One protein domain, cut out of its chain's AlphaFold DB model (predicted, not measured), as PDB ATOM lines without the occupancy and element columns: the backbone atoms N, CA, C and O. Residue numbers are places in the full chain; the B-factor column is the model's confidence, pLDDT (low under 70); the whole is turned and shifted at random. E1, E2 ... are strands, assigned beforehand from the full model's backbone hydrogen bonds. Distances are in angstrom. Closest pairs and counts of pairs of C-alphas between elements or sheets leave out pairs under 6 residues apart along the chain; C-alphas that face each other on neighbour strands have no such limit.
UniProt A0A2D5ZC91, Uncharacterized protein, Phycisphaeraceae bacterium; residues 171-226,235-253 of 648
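This is residues 171 to 226 and 235 to 253 of the 648 residues of an uncharacterized protein of Phycisphaeraceae bacterium (UniProt A0A2D5ZC91). Two three-stranded sheets face each other as a small sandwich, E1, E4 and E3 in one and E2, E5 and E6 in the other, with their strands crossed at 45 degrees. The loop of residues 183 to 189 lies at one end of the long axis. The printed part has 75 residues and six named strands, E1 to E6 along the chain, with no named helix; the class is all strand. Both sheets are antiparallel, in the orders E1, E4, E3 and E2, E5, E6. The whole is compact, with a radius of gyration of the C-alphas of 12.0 A, and elongated, spanning 37 by 21 by 21 A.

E1, residues 175 to 182, begins at C-alpha 175 (106.291, 138.359, 186.409) and is 22.6 A long. E2, residues 190 to 195, measures 15.0 A, and E3, residues 204 to 207, 10.0 A. E4, residues 217 to 223, measures 19.6 A, and E5, residues 235 to 240, 16.9 A. E6, residues 245 to 251, measures 20.1 A and ends at C-alpha 251 (95.981, 143.326, 193.582).

E1 and E4 are antiparallel at 159 degrees, with N 178 and O 220 2.9 A apart, within hydrogen-bond range. E3 and E4 form a hairpin, with N 205 and O 221 at 2.8 A. In the other sheet N 194 of E2 and O 237 of E5 are 2.8 A apart. E5 and E6 form a hairpin, with N 238 and O 246 at 2.8 A. Between the sheets, the closest C-alphas of E2 and E3 are those of Val 193 and Ala 204, 7.4 A apart; E2 and E4 are near each other, with 9 pairs within 10 A, while E1 and E6 are apart.

The C-alphas farthest apart, of Glu 185 and Asp 226, are 37.4 A apart. Residues 227 to 234 are not printed, and C-alphas 226 and 235 are 16.4 A apart across this cut. Of the links printed whole, E5 to E6 is tight and the others are short. No printed residue is under 70 in pLDDT.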
ATOM      1  N   PRO A 171     106.366 134.231 192.582       95.12
ATOM      2  CA  PRO A 171     106.627 134.441 194.010       95.12
ATOM      3  C   PRO A 171     107.484 135.673 194.338       95.12
ATOM      4  O   PRO A 171     107.442 136.179 195.456       95.12
ATOM      5  N   ALA A 172     108.256 136.171 193.367       96.69
ATOM      6  CA  ALA A 172     109.015 137.415 193.478       96.69
ATOM      7  C   ALA A 172     108.218 138.662 193.038       96.69
ATOM      8  O   ALA A 172     108.737 139.770 193.125       96.69
ATOM      9  N   ILE A 173     106.983 138.493 192.550       97.38
ATOM     10  CA  ILE A 173     106.108 139.533 191.975       97.38
ATOM     11  C   ILE A 173     106.775 140.323 190.822       97.38
ATOM     12  O   ILE A 173     106.444 141.477 190.551       97.38
ATOM     13  N   ASP A 174     107.721 139.679 190.128       97.75
ATOM     14  CA  ASP A 174     108.496 140.196 188.986       97.75
ATOM     15  C   ASP A 174     107.920 139.802 187.611       97.75
ATOM     16  O   ASP A 174     108.359 140.297 186.572       97.75
ATOM     17  N   SER A 175     106.933 138.904 187.603       97.88
ATOM     18  CA  SER A 175     106.291 138.359 186.409       97.88
ATOM     19  C   SER A 175     104.787 138.229 186.649       97.88
ATOM     20  O   SER A 175     104.372 137.811 187.731       97.88
ATOM     21  N   LEU A 176     103.971 138.541 185.639       98.44
ATOM     22  CA  LEU A 176     102.525 138.293 185.642       98.44
ATOM     23  C   LEU A 176     102.178 137.182 184.651       98.44
ATOM     24  O   LEU A 176     102.725 137.144 183.550       98.44
ATOM     25  N   TYR A 177     101.206 136.349 185.011       98.62
ATOM     26  CA  TYR A 177     100.608 135.325 184.156       98.62
ATOM     27  C   TYR A 177      99.141 135.683 183.917       98.62
ATOM     28  O   TYR A 177      98.287 135.457 184.775       98.62
ATOM     29  N   VAL A 178      98.854 136.297 182.769       98.81
ATOM     30  CA  VAL A 178      97.522 136.799 182.412       98.81
ATOM     31  C   VAL A 178      96.828 135.779 181.515       98.81
ATOM     32  O   VAL A 178      97.198 135.603 180.355       98.81
ATOM     33  N   TYR A 179      95.814 135.108 182.048       98.69
ATOM     34  CA  TYR A 179      95.057 134.080 181.340       98.69
ATOM     35  C   TYR A 179      93.822 134.693 180.687       98.69
ATOM     36  O   TYR A 179      92.876 135.092 181.367       98.69
ATOM     37  N   VAL A 180      93.827 134.770 179.357       98.56
ATOM     38  CA  VAL A 180      92.768 135.393 178.561       98.56
ATOM     39  C   VAL A 180      91.911 134.312 177.913       98.56
ATOM     40  O   VAL A 180      92.406 133.454 177.183       98.56
ATOM     41  N   GLN A 181      90.609 134.363 178.166       96.62
ATOM     42  CA  GLN A 181      89.601 133.474 177.602       96.62
ATOM     43  C   GLN A 181      88.962 134.112 176.362       96.62
ATOM     44  O   GLN A 181      88.786 135.331 176.299       96.62
ATOM     45  N   LYS A 182      88.600 133.294 175.368       95.19
ATOM     46  CA  LYS A 182      87.881 133.729 174.163       95.19
ATOM     47  C   LYS A 182      86.391 133.412 174.278       95.19
ATOM     48  O   LYS A 182      86.001 132.254 174.150       95.19
ATOM     49  N   ASN A 183      85.576 134.453 174.424       90.62
ATOM     50  CA  ASN A 183      84.117 134.347 174.495       90.62
ATOM     51  C   ASN A 183      83.452 134.420 173.105       90.62
ATOM     52  O   ASN A 183      82.372 133.874 172.910       90.62
ATOM     53  N   ALA A 184      84.077 135.096 172.133       89.19
ATOM     54  CA  ALA A 184      83.522 135.281 170.790       89.19
ATOM     55  C   ALA A 184      83.898 134.163 169.797       89.19
ATOM     56  O   ALA A 184      84.945 133.515 169.892       89.19
ATOM     57  N   GLU A 185      83.052 133.982 168.782       87.50
ATOM     58  CA  GLU A 185      83.291 133.080 167.652       87.50
ATOM     59  C   GLU A 185      84.444 133.544 166.734       87.50
ATOM     60  O   GLU A 185      85.027 134.616 166.904       87.50
ATOM     61  N   GLY A 186      84.816 132.703 165.763       89.19
ATOM     62  CA  GLY A 186      85.876 132.999 164.792       89.19
ATOM     63  C   GLY A 186      87.309 132.914 165.345       89.19
ATOM     64  O   GLY A 186      87.554 132.393 166.441       89.19
ATOM     65  N   ARG A 187      88.276 133.401 164.553       91.50
ATOM     66  CA  ARG A 187      89.694 133.517 164.939       91.50
ATOM     67  C   ARG A 187      89.952 134.918 165.487       91.50
ATOM     68  O   ARG A 187      89.753 135.897 164.779       91.50
ATOM     69  N   ILE A 188      90.454 134.981 166.714       95.19
ATOM     70  CA  ILE A 188      90.970 136.193 167.358       95.19
ATOM     71  C   ILE A 188      92.443 135.926 167.682       95.19
ATOM     72  O   ILE A 188      92.808 134.783 167.975       95.19
ATOM     73  N   ALA A 189      93.276 136.960 167.606       97.44
ATOM     74  CA  ALA A 189      94.659 136.939 168.067       97.44
ATOM     75  C   ALA A 189      94.928 138.183 168.918       97.44
ATOM     76  O   ALA A 189      94.549 139.287 168.526       97.44
ATOM     77  N   LEU A 190      95.550 138.002 170.078       98.31
ATOM     78  CA  LEU A 190      96.057 139.069 170.932       98.31
ATOM     79  C   LEU A 190      97.244 139.767 170.255       98.31
ATOM     80  O   LEU A 190      98.041 139.117 169.582       98.31
ATOM     81  N   SER A 191      97.343 141.085 170.408       97.69
ATOM     82  CA  SER A 191      98.364 141.911 169.745       97.69
ATOM     83  C   SER A 191      99.051 142.908 170.671       97.69
ATOM     84  O   SER A 191     100.201 143.252 170.411       97.69
ATOM     85  N   GLN A 192      98.378 143.373 171.729       98.25
ATOM     86  CA  GLN A 192      98.950 144.300 172.707       98.25
ATOM     87  C   GLN A 192      98.535 143.949 174.133       98.25
ATOM     88  O   GLN A 192      97.445 143.423 174.381       98.25
ATOM     89  N   VAL A 193      99.392 144.307 175.084       98.25
ATOM     90  CA  VAL A 193      99.106 144.259 176.517       98.25
ATOM     91  C   VAL A 193      99.668 145.499 177.207       98.25
ATOM     92  O   VAL A 193     100.788 145.934 176.939       98.25
ATOM     93  N   HIS A 194      98.872 146.072 178.104       97.69
ATOM     94  CA  HIS A 194      99.202 147.250 178.891       97.69
ATOM     95  C   HIS A 194      99.134 146.928 180.385       97.69
ATOM     96  O   HIS A 194      98.282 146.149 180.825       97.69
ATOM     97  N   LEU A 195     100.004 147.578 181.155       96.44
ATOM     98  CA  LEU A 195     100.028 147.549 182.615       96.44
ATOM     99  C   LEU A 195     100.042 148.995 183.121       96.44
ATOM    100  O   LEU A 195     100.911 149.773 182.733       96.44
ATOM    101  N   ASP A 196      99.058 149.368 183.941       93.19
ATOM    102  CA  ASP A 196      98.848 150.740 184.436       93.19
ATOM    103  C   ASP A 196      98.804 151.794 183.304       93.19
ATOM    104  O   ASP A 196      99.314 152.905 183.426       93.19
ATOM    105  N   GLY A 197      98.220 151.415 182.160       90.31
ATOM    106  CA  GLY A 197      98.116 152.230 180.943       90.31
ATOM    107  C   GLY A 197      99.359 152.219 180.041       90.31
ATOM    108  O   GLY A 197      99.230 152.396 178.828       90.31
ATOM    109  N   ALA A 198     100.550 151.942 180.580       93.25
ATOM    110  CA  ALA A 198     101.766 151.807 179.780       93.25
ATOM    111  C   ALA A 198     101.692 150.559 178.885       93.25
ATOM    112  O   ALA A 198     101.338 149.482 179.360       93.25
ATOM    113  N   ASP A 199     102.044 150.685 177.601       96.75
ATOM    114  CA  ASP A 199     102.212 149.527 176.715       96.75
ATOM    115  C   ASP A 199     103.422 148.706 177.194       96.75
ATOM    116  O   ASP A 199     104.534 149.225 177.329       96.75
ATOM    117  N   VAL A 200     103.194 147.427 177.498       98.06
ATOM    118  CA  VAL A 200     104.221 146.479 177.950       98.06
ATOM    119  C   VAL A 200     104.373 145.295 176.997       98.06
ATOM    120  O   VAL A 200     105.054 144.329 177.331       98.06
ATOM    121  N   THR A 201     103.812 145.382 175.787       98.44
ATOM    122  CA  THR A 201     103.838 144.327 174.760       98.44
ATOM    123  C   THR A 201     105.266 143.894 174.417       98.44
ATOM    124  O   THR A 201     105.538 142.707 174.287       98.44
ATOM    125  N   GLY A 202     106.218 144.835 174.370       98.00
ATOM    126  CA  GLY A 202     107.646 144.544 174.157       98.00
ATOM    127  C   GLY A 202     108.359 143.834 175.322       98.00
ATOM    128  O   GLY A 202     109.523 143.471 175.183       98.00
ATOM    129  N   ARG A 203     107.684 143.643 176.464       97.69
ATOM    130  CA  ARG A 203     108.131 142.841 177.622       97.69
ATOM    131  C   ARG A 203     107.224 141.628 177.874       97.69
ATOM    132  O   ARG A 203     107.313 141.007 178.934       97.69
ATOM    133  N   ALA A 204     106.329 141.323 176.936       98.44
ATOM    134  CA  ALA A 204     105.325 140.285 177.075       98.44
ATOM    135  C   ALA A 204     105.533 139.148 176.071       98.44
ATOM    136  O   ALA A 204     105.947 139.352 174.930       98.44
ATOM    137  N   GLU A 205     105.194 137.939 176.498       98.56
ATOM    138  CA  GLU A 205     105.242 136.732 175.690       98.56
ATOM    139  C   GLU A 205     103.853 136.102 175.614       98.56
ATOM    140  O   GLU A 205     103.246 135.769 176.633       98.56
ATOM    141  N   PHE A 206     103.355 135.936 174.391       98.62
ATOM    142  CA  PHE A 206     102.072 135.300 174.116       98.62
ATOM    143  C   PHE A 206     102.244 133.787 173.940       98.62
ATOM    144  O   PHE A 206     103.225 133.319 173.355       98.62
ATOM    145  N   TYR A 207     101.266 133.026 174.417       98.25
ATOM    146  CA  TYR A 207     101.240 131.569 174.389       98.25
ATOM    147  C   TYR A 207      99.829 131.100 173.995       98.25
ATOM    148  O   TYR A 207      98.943 131.060 174.858       98.25
ATOM    149  N   PRO A 208      99.571 130.755 172.710       97.62
ATOM    150  CA  PRO A 208     100.468 130.725 171.541       97.62
ATOM    151  C   PRO A 208     101.216 132.023 171.184       97.62
ATOM    152  O   PRO A 208     100.687 133.123 171.313       97.62
ATOM    153  N   ARG A 209     102.415 131.875 170.600       97.00
ATOM    154  CA  ARG A 209     103.298 132.983 170.169       97.00
ATOM    155  C   ARG A 209     102.759 133.845 169.017       97.00
ATOM    156  O   ARG A 209     103.297 134.921 168.794       97.00
ATOM    157  N   ASP A 210     101.714 133.407 168.306       96.44
ATOM    158  CA  ASP A 210     100.981 134.230 167.323       96.44
ATOM    159  C   ASP A 210      99.779 134.977 167.938       96.44
ATOM    160  O   ASP A 210      98.957 135.535 167.213       96.44
ATOM    161  N   GLY A 211      99.640 134.946 169.269       97.25
ATOM    162  CA  GLY A 211      98.554 135.582 170.011       97.25
ATOM    163  C   GLY A 211      97.199 134.879 169.900       97.25
ATOM    164  O   GLY A 211      96.237 135.347 170.507       97.25
ATOM    165  N   THR A 212      97.062 133.787 169.138       97.44
ATOM    166  CA  THR A 212      95.774 133.076 169.018       97.44
ATOM    167  C   THR A 212      95.390 132.327 170.298       97.44
ATOM    168  O   THR A 212      96.048 132.448 171.321       97.44
ATOM    169  N   PHE A 213      94.292 131.566 170.275       96.88
ATOM    170  CA  PHE A 213      93.773 130.858 171.446       96.88
ATOM    171  C   PHE A 213      93.832 129.342 171.240       96.88
ATOM    172  O   PHE A 213      93.165 128.802 170.354       96.88
ATOM    173  N   HIS A 214      94.562 128.637 172.101       94.62
ATOM    174  CA  HIS A 214      94.526 127.179 172.184       94.62
ATOM    175  C   HIS A 214      93.410 126.752 173.148       94.62
ATOM    176  O   HIS A 214      93.363 127.209 174.283       94.62
ATOM    177  N   ARG A 215      92.476 125.898 172.703       93.62
ATOM    178  CA  ARG A 215      91.308 125.449 173.506       93.62
ATOM    179  C   ARG A 215      90.469 126.593 174.120       93.62
ATOM    180  O   ARG A 215      89.805 126.398 175.129       93.62
ATOM    181  N   GLY A 216      90.470 127.770 173.486       95.19
ATOM    182  CA  GLY A 216      89.771 128.967 173.978       95.19
ATOM    183  C   GLY A 216      90.569 129.817 174.974       95.19
ATOM    184  O   GLY A 216      90.038 130.813 175.457       95.19
ATOM    185  N   LEU A 217      91.830 129.466 175.242       97.12
ATOM    186  CA  LEU A 217      92.734 130.135 176.176       97.12
ATOM    187  C   LEU A 217      93.973 130.690 175.448       97.12
ATOM    188  O   LEU A 217      94.528 130.036 174.564       97.12
ATOM    189  N   CYS A 218      94.418 131.882 175.835       98.25
ATOM    190  CA  CYS A 218      95.733 132.425 175.506       98.25
ATOM    191  C   CYS A 218      96.374 132.924 176.806       98.25
ATOM    192  O   CYS A 218      95.732 133.650 177.567       98.25
ATOM    193  N   LEU A 219      97.612 132.521 177.079       98.69
ATOM    194  CA  LEU A 219      98.394 133.042 178.199       98.69
ATOM    195  C   LEU A 219      99.277 134.186 177.695       98.69
ATOM    196  O   LEU A 219      99.943 134.060 176.668       98.69
ATOM    197  N   VAL A 220      99.319 135.284 178.444       98.81
ATOM    198  CA  VAL A 220     100.300 136.357 178.272       98.81
ATOM    199  C   VAL A 220     101.171 136.411 179.522       98.81
ATOM    200  O   VAL A 220     100.691 136.773 180.598       98.81
ATOM    201  N   ARG A 221     102.451 136.049 179.394       98.69
ATOM    202  CA  ARG A 221     103.445 136.269 180.450       98.69
ATOM    203  C   ARG A 221     104.017 137.673 180.289       98.69
ATOM    204  O   ARG A 221     104.540 137.983 179.225       98.69
ATOM    205  N   ILE A 222     103.942 138.515 181.316       98.69
ATOM    206  CA  ILE A 222     104.555 139.854 181.320       98.69
ATOM    207  C   ILE A 222     105.758 139.819 182.257       98.69
ATOM    208  O   ILE A 222     105.585 139.519 183.437       98.69
ATOM    209  N   SER A 223     106.947 140.158 181.760       98.31
ATOM    210  CA  SER A 223     108.155 140.308 182.582       98.31
ATOM    211  C   SER A 223     108.346 141.768 182.991       98.31
ATOM    212  O   SER A 223     108.215 142.681 182.170       98.31
ATOM    213  N   LEU A 224     108.675 142.011 184.258       97.81
ATOM    214  CA  LEU A 224     108.895 143.353 184.794       97.81
ATOM    215  C   LEU A 224     110.389 143.679 184.904       97.81
ATOM    216  O   LEU A 224     111.246 142.803 184.868       97.81
ATOM    217  N   SER A 225     110.701 144.971 185.010       94.62
ATOM    218  CA  SER A 225     112.046 145.451 185.361       94.62
ATOM    219  C   SER A 225     112.308 145.373 186.867       94.62
ATOM    220  O   SER A 225     113.444 145.186 187.289       94.62
ATOM    221  N   ASP A 226     111.241 145.504 187.655       96.62
ATOM    222  CA  ASP A 226     111.238 145.641 189.104       96.62
ATOM    223  C   ASP A 226     109.991 144.910 189.643       96.62
ATOM    224  O   ASP A 226     108.928 145.016 189.018       96.62
ATOM    225  N   LEU A 235      96.260 147.878 186.847       96.19
ATOM    226  CA  LEU A 235      95.340 147.667 185.731       96.19
ATOM    227  C   LEU A 235      96.035 146.865 184.631       96.19
ATOM    228  O   LEU A 235      96.901 147.392 183.933       96.19
ATOM    229  N   VAL A 236      95.615 145.616 184.441       97.75
ATOM    230  CA  VAL A 236      96.003 144.803 183.281       97.75
ATOM    231  C   VAL A 236      94.966 145.012 182.182       97.75
ATOM    232  O   VAL A 236      93.774 144.832 182.427       97.75
ATOM    233  N   LYS A 237      95.401 145.364 180.968       97.44
ATOM    234  CA  LYS A 237      94.541 145.537 179.782       97.44
ATOM    235  C   LYS A 237      95.142 144.794 178.595       97.44
ATOM    236  O   LYS A 237      96.327 144.937 178.317       97.44
ATOM    237  N   VAL A 238      94.335 144.010 177.888       97.69
ATOM    238  CA  VAL A 238      94.764 143.179 176.752       97.69
ATOM    239  C   VAL A 238      93.901 143.496 175.534       97.69
ATOM    240  O   VAL A 238      92.679 143.596 175.654       97.69
ATOM    241  N   ILE A 239      94.538 143.649 174.371       96.75
ATOM    242  CA  ILE A 239      93.914 144.064 173.108       96.75
ATOM    243  C   ILE A 239      94.241 143.038 172.014       96.75
ATOM    244  O   ILE A 239      95.357 142.515 171.949       96.75
ATOM    245  N   SER A 240      93.268 142.743 171.154       96.31
ATOM    246  CA  SER A 240      93.421 141.895 169.971       96.31
ATOM    247  C   SER A 240      93.721 142.681 168.692       96.31
ATOM    248  O   SER A 240      93.451 143.877 168.586       96.31
ATOM    249  N   ALA A 241      94.235 141.984 167.676       95.00
ATOM    250  CA  ALA A 241      94.581 142.558 166.374       95.00
ATOM    251  C   ALA A 241      93.383 143.192 165.631       95.00
ATOM    252  O   ALA A 241      93.576 144.036 164.761       95.00
ATOM    253  N   ASP A 242      92.154 142.804 165.985       90.56
ATOM    254  CA  ASP A 242      90.886 143.361 165.496       90.56
ATOM    255  C   ASP A 242      90.224 144.351 166.484       90.56
ATOM    256  O   ASP A 242      89.044 144.678 166.352       90.56
ATOM    257  N   GLY A 243      90.975 144.844 167.476       90.44
ATOM    258  CA  GLY A 243      90.583 145.950 168.356       90.44
ATOM    259  C   GLY A 243      89.605 145.601 169.483       90.44
ATOM    260  O   GLY A 243      89.155 146.505 170.190       90.44
ATOM    261  N   LYS A 244      89.275 144.320 169.693       90.94
ATOM    262  CA  LYS A 244      88.554 143.886 170.901       90.94
ATOM    263  C   LYS A 244      89.516 143.986 172.085       90.94
ATOM    264  O   LYS A 244      90.680 143.613 171.970       90.94
ATOM    265  N   ALA A 245      89.043 144.460 173.233       92.38
ATOM    266  CA  ALA A 245      89.868 144.530 174.433       92.38
ATOM    267  C   ALA A 245      89.101 144.146 175.697       92.38
ATOM    268  O   ALA A 245      87.878 144.273 175.786       92.38
ATOM    269  N   THR A 246      89.864 143.697 176.685       94.94
ATOM    270  CA  THR A 246      89.422 143.404 178.047       94.94
ATOM    271  C   THR A 246      90.438 143.982 179.024       94.94
ATOM    272  O   THR A 246      91.603 144.178 178.675       94.94
ATOM    273  N   ALA A 247      90.002 144.296 180.237       95.75
ATOM    274  CA  ALA A 247      90.862 144.820 181.285       95.75
ATOM    275  C   ALA A 247      90.339 144.390 182.654       95.75
ATOM    276  O   ALA A 247      89.155 144.081 182.775       95.75
ATOM    277  N   SER A 248      91.196 144.379 183.672       95.56
ATOM    278  CA  SER A 248      90.785 144.184 185.063       95.56
ATOM    279  C   SER A 248      91.781 144.804 186.039       95.56
ATOM    280  O   SER A 248      92.993 144.781 185.801       95.56
ATOM    281  N   MET A 249      91.263 145.357 187.136       94.88
ATOM    282  CA  MET A 249      92.068 145.841 188.253       94.88
ATOM    283  C   MET A 249      92.367 144.684 189.210       94.88
ATOM    284  O   MET A 249      91.460 144.109 189.809       94.88
ATOM    285  N   VAL A 250      93.648 144.361 189.374       94.00
ATOM    286  CA  VAL A 250      94.119 143.262 190.228       94.00
ATOM    287  C   VAL A 250      95.023 143.779 191.343       94.00
ATOM    288  O   VAL A 250      95.676 144.813 191.202       94.00
ATOM    289  N   ARG A 251      95.059 143.064 192.469       93.25
ATOM    290  CA  ARG A 251      95.981 143.326 193.582       93.25
ATOM    291  C   ARG A 251      97.211 142.430 193.435       93.25
ATOM    292  O   ARG A 251      97.067 141.223 193.264       93.25
ATOM    293  N   ALA A 252      98.402 143.019 193.499       95.12
ATOM    294  CA  ALA A 252      99.668 142.296 193.454       95.12
ATOM    295  C   ALA A 252      99.810 141.346 194.658       95.12
ATOM    296  O   ALA A 252      99.601 141.753 195.805       95.12
ATOM    297  N   TRP A 253     100.170 140.093 194.383       91.69
ATOM    298  CA  TRP A 253     100.222 138.982 195.338       91.69
ATOM    299  C   TRP A 253     101.520 138.184 195.162       91.69
ATOM    300  O   TRP A 253     102.099 138.196 194.082       91.69
TER     301      TRP A 253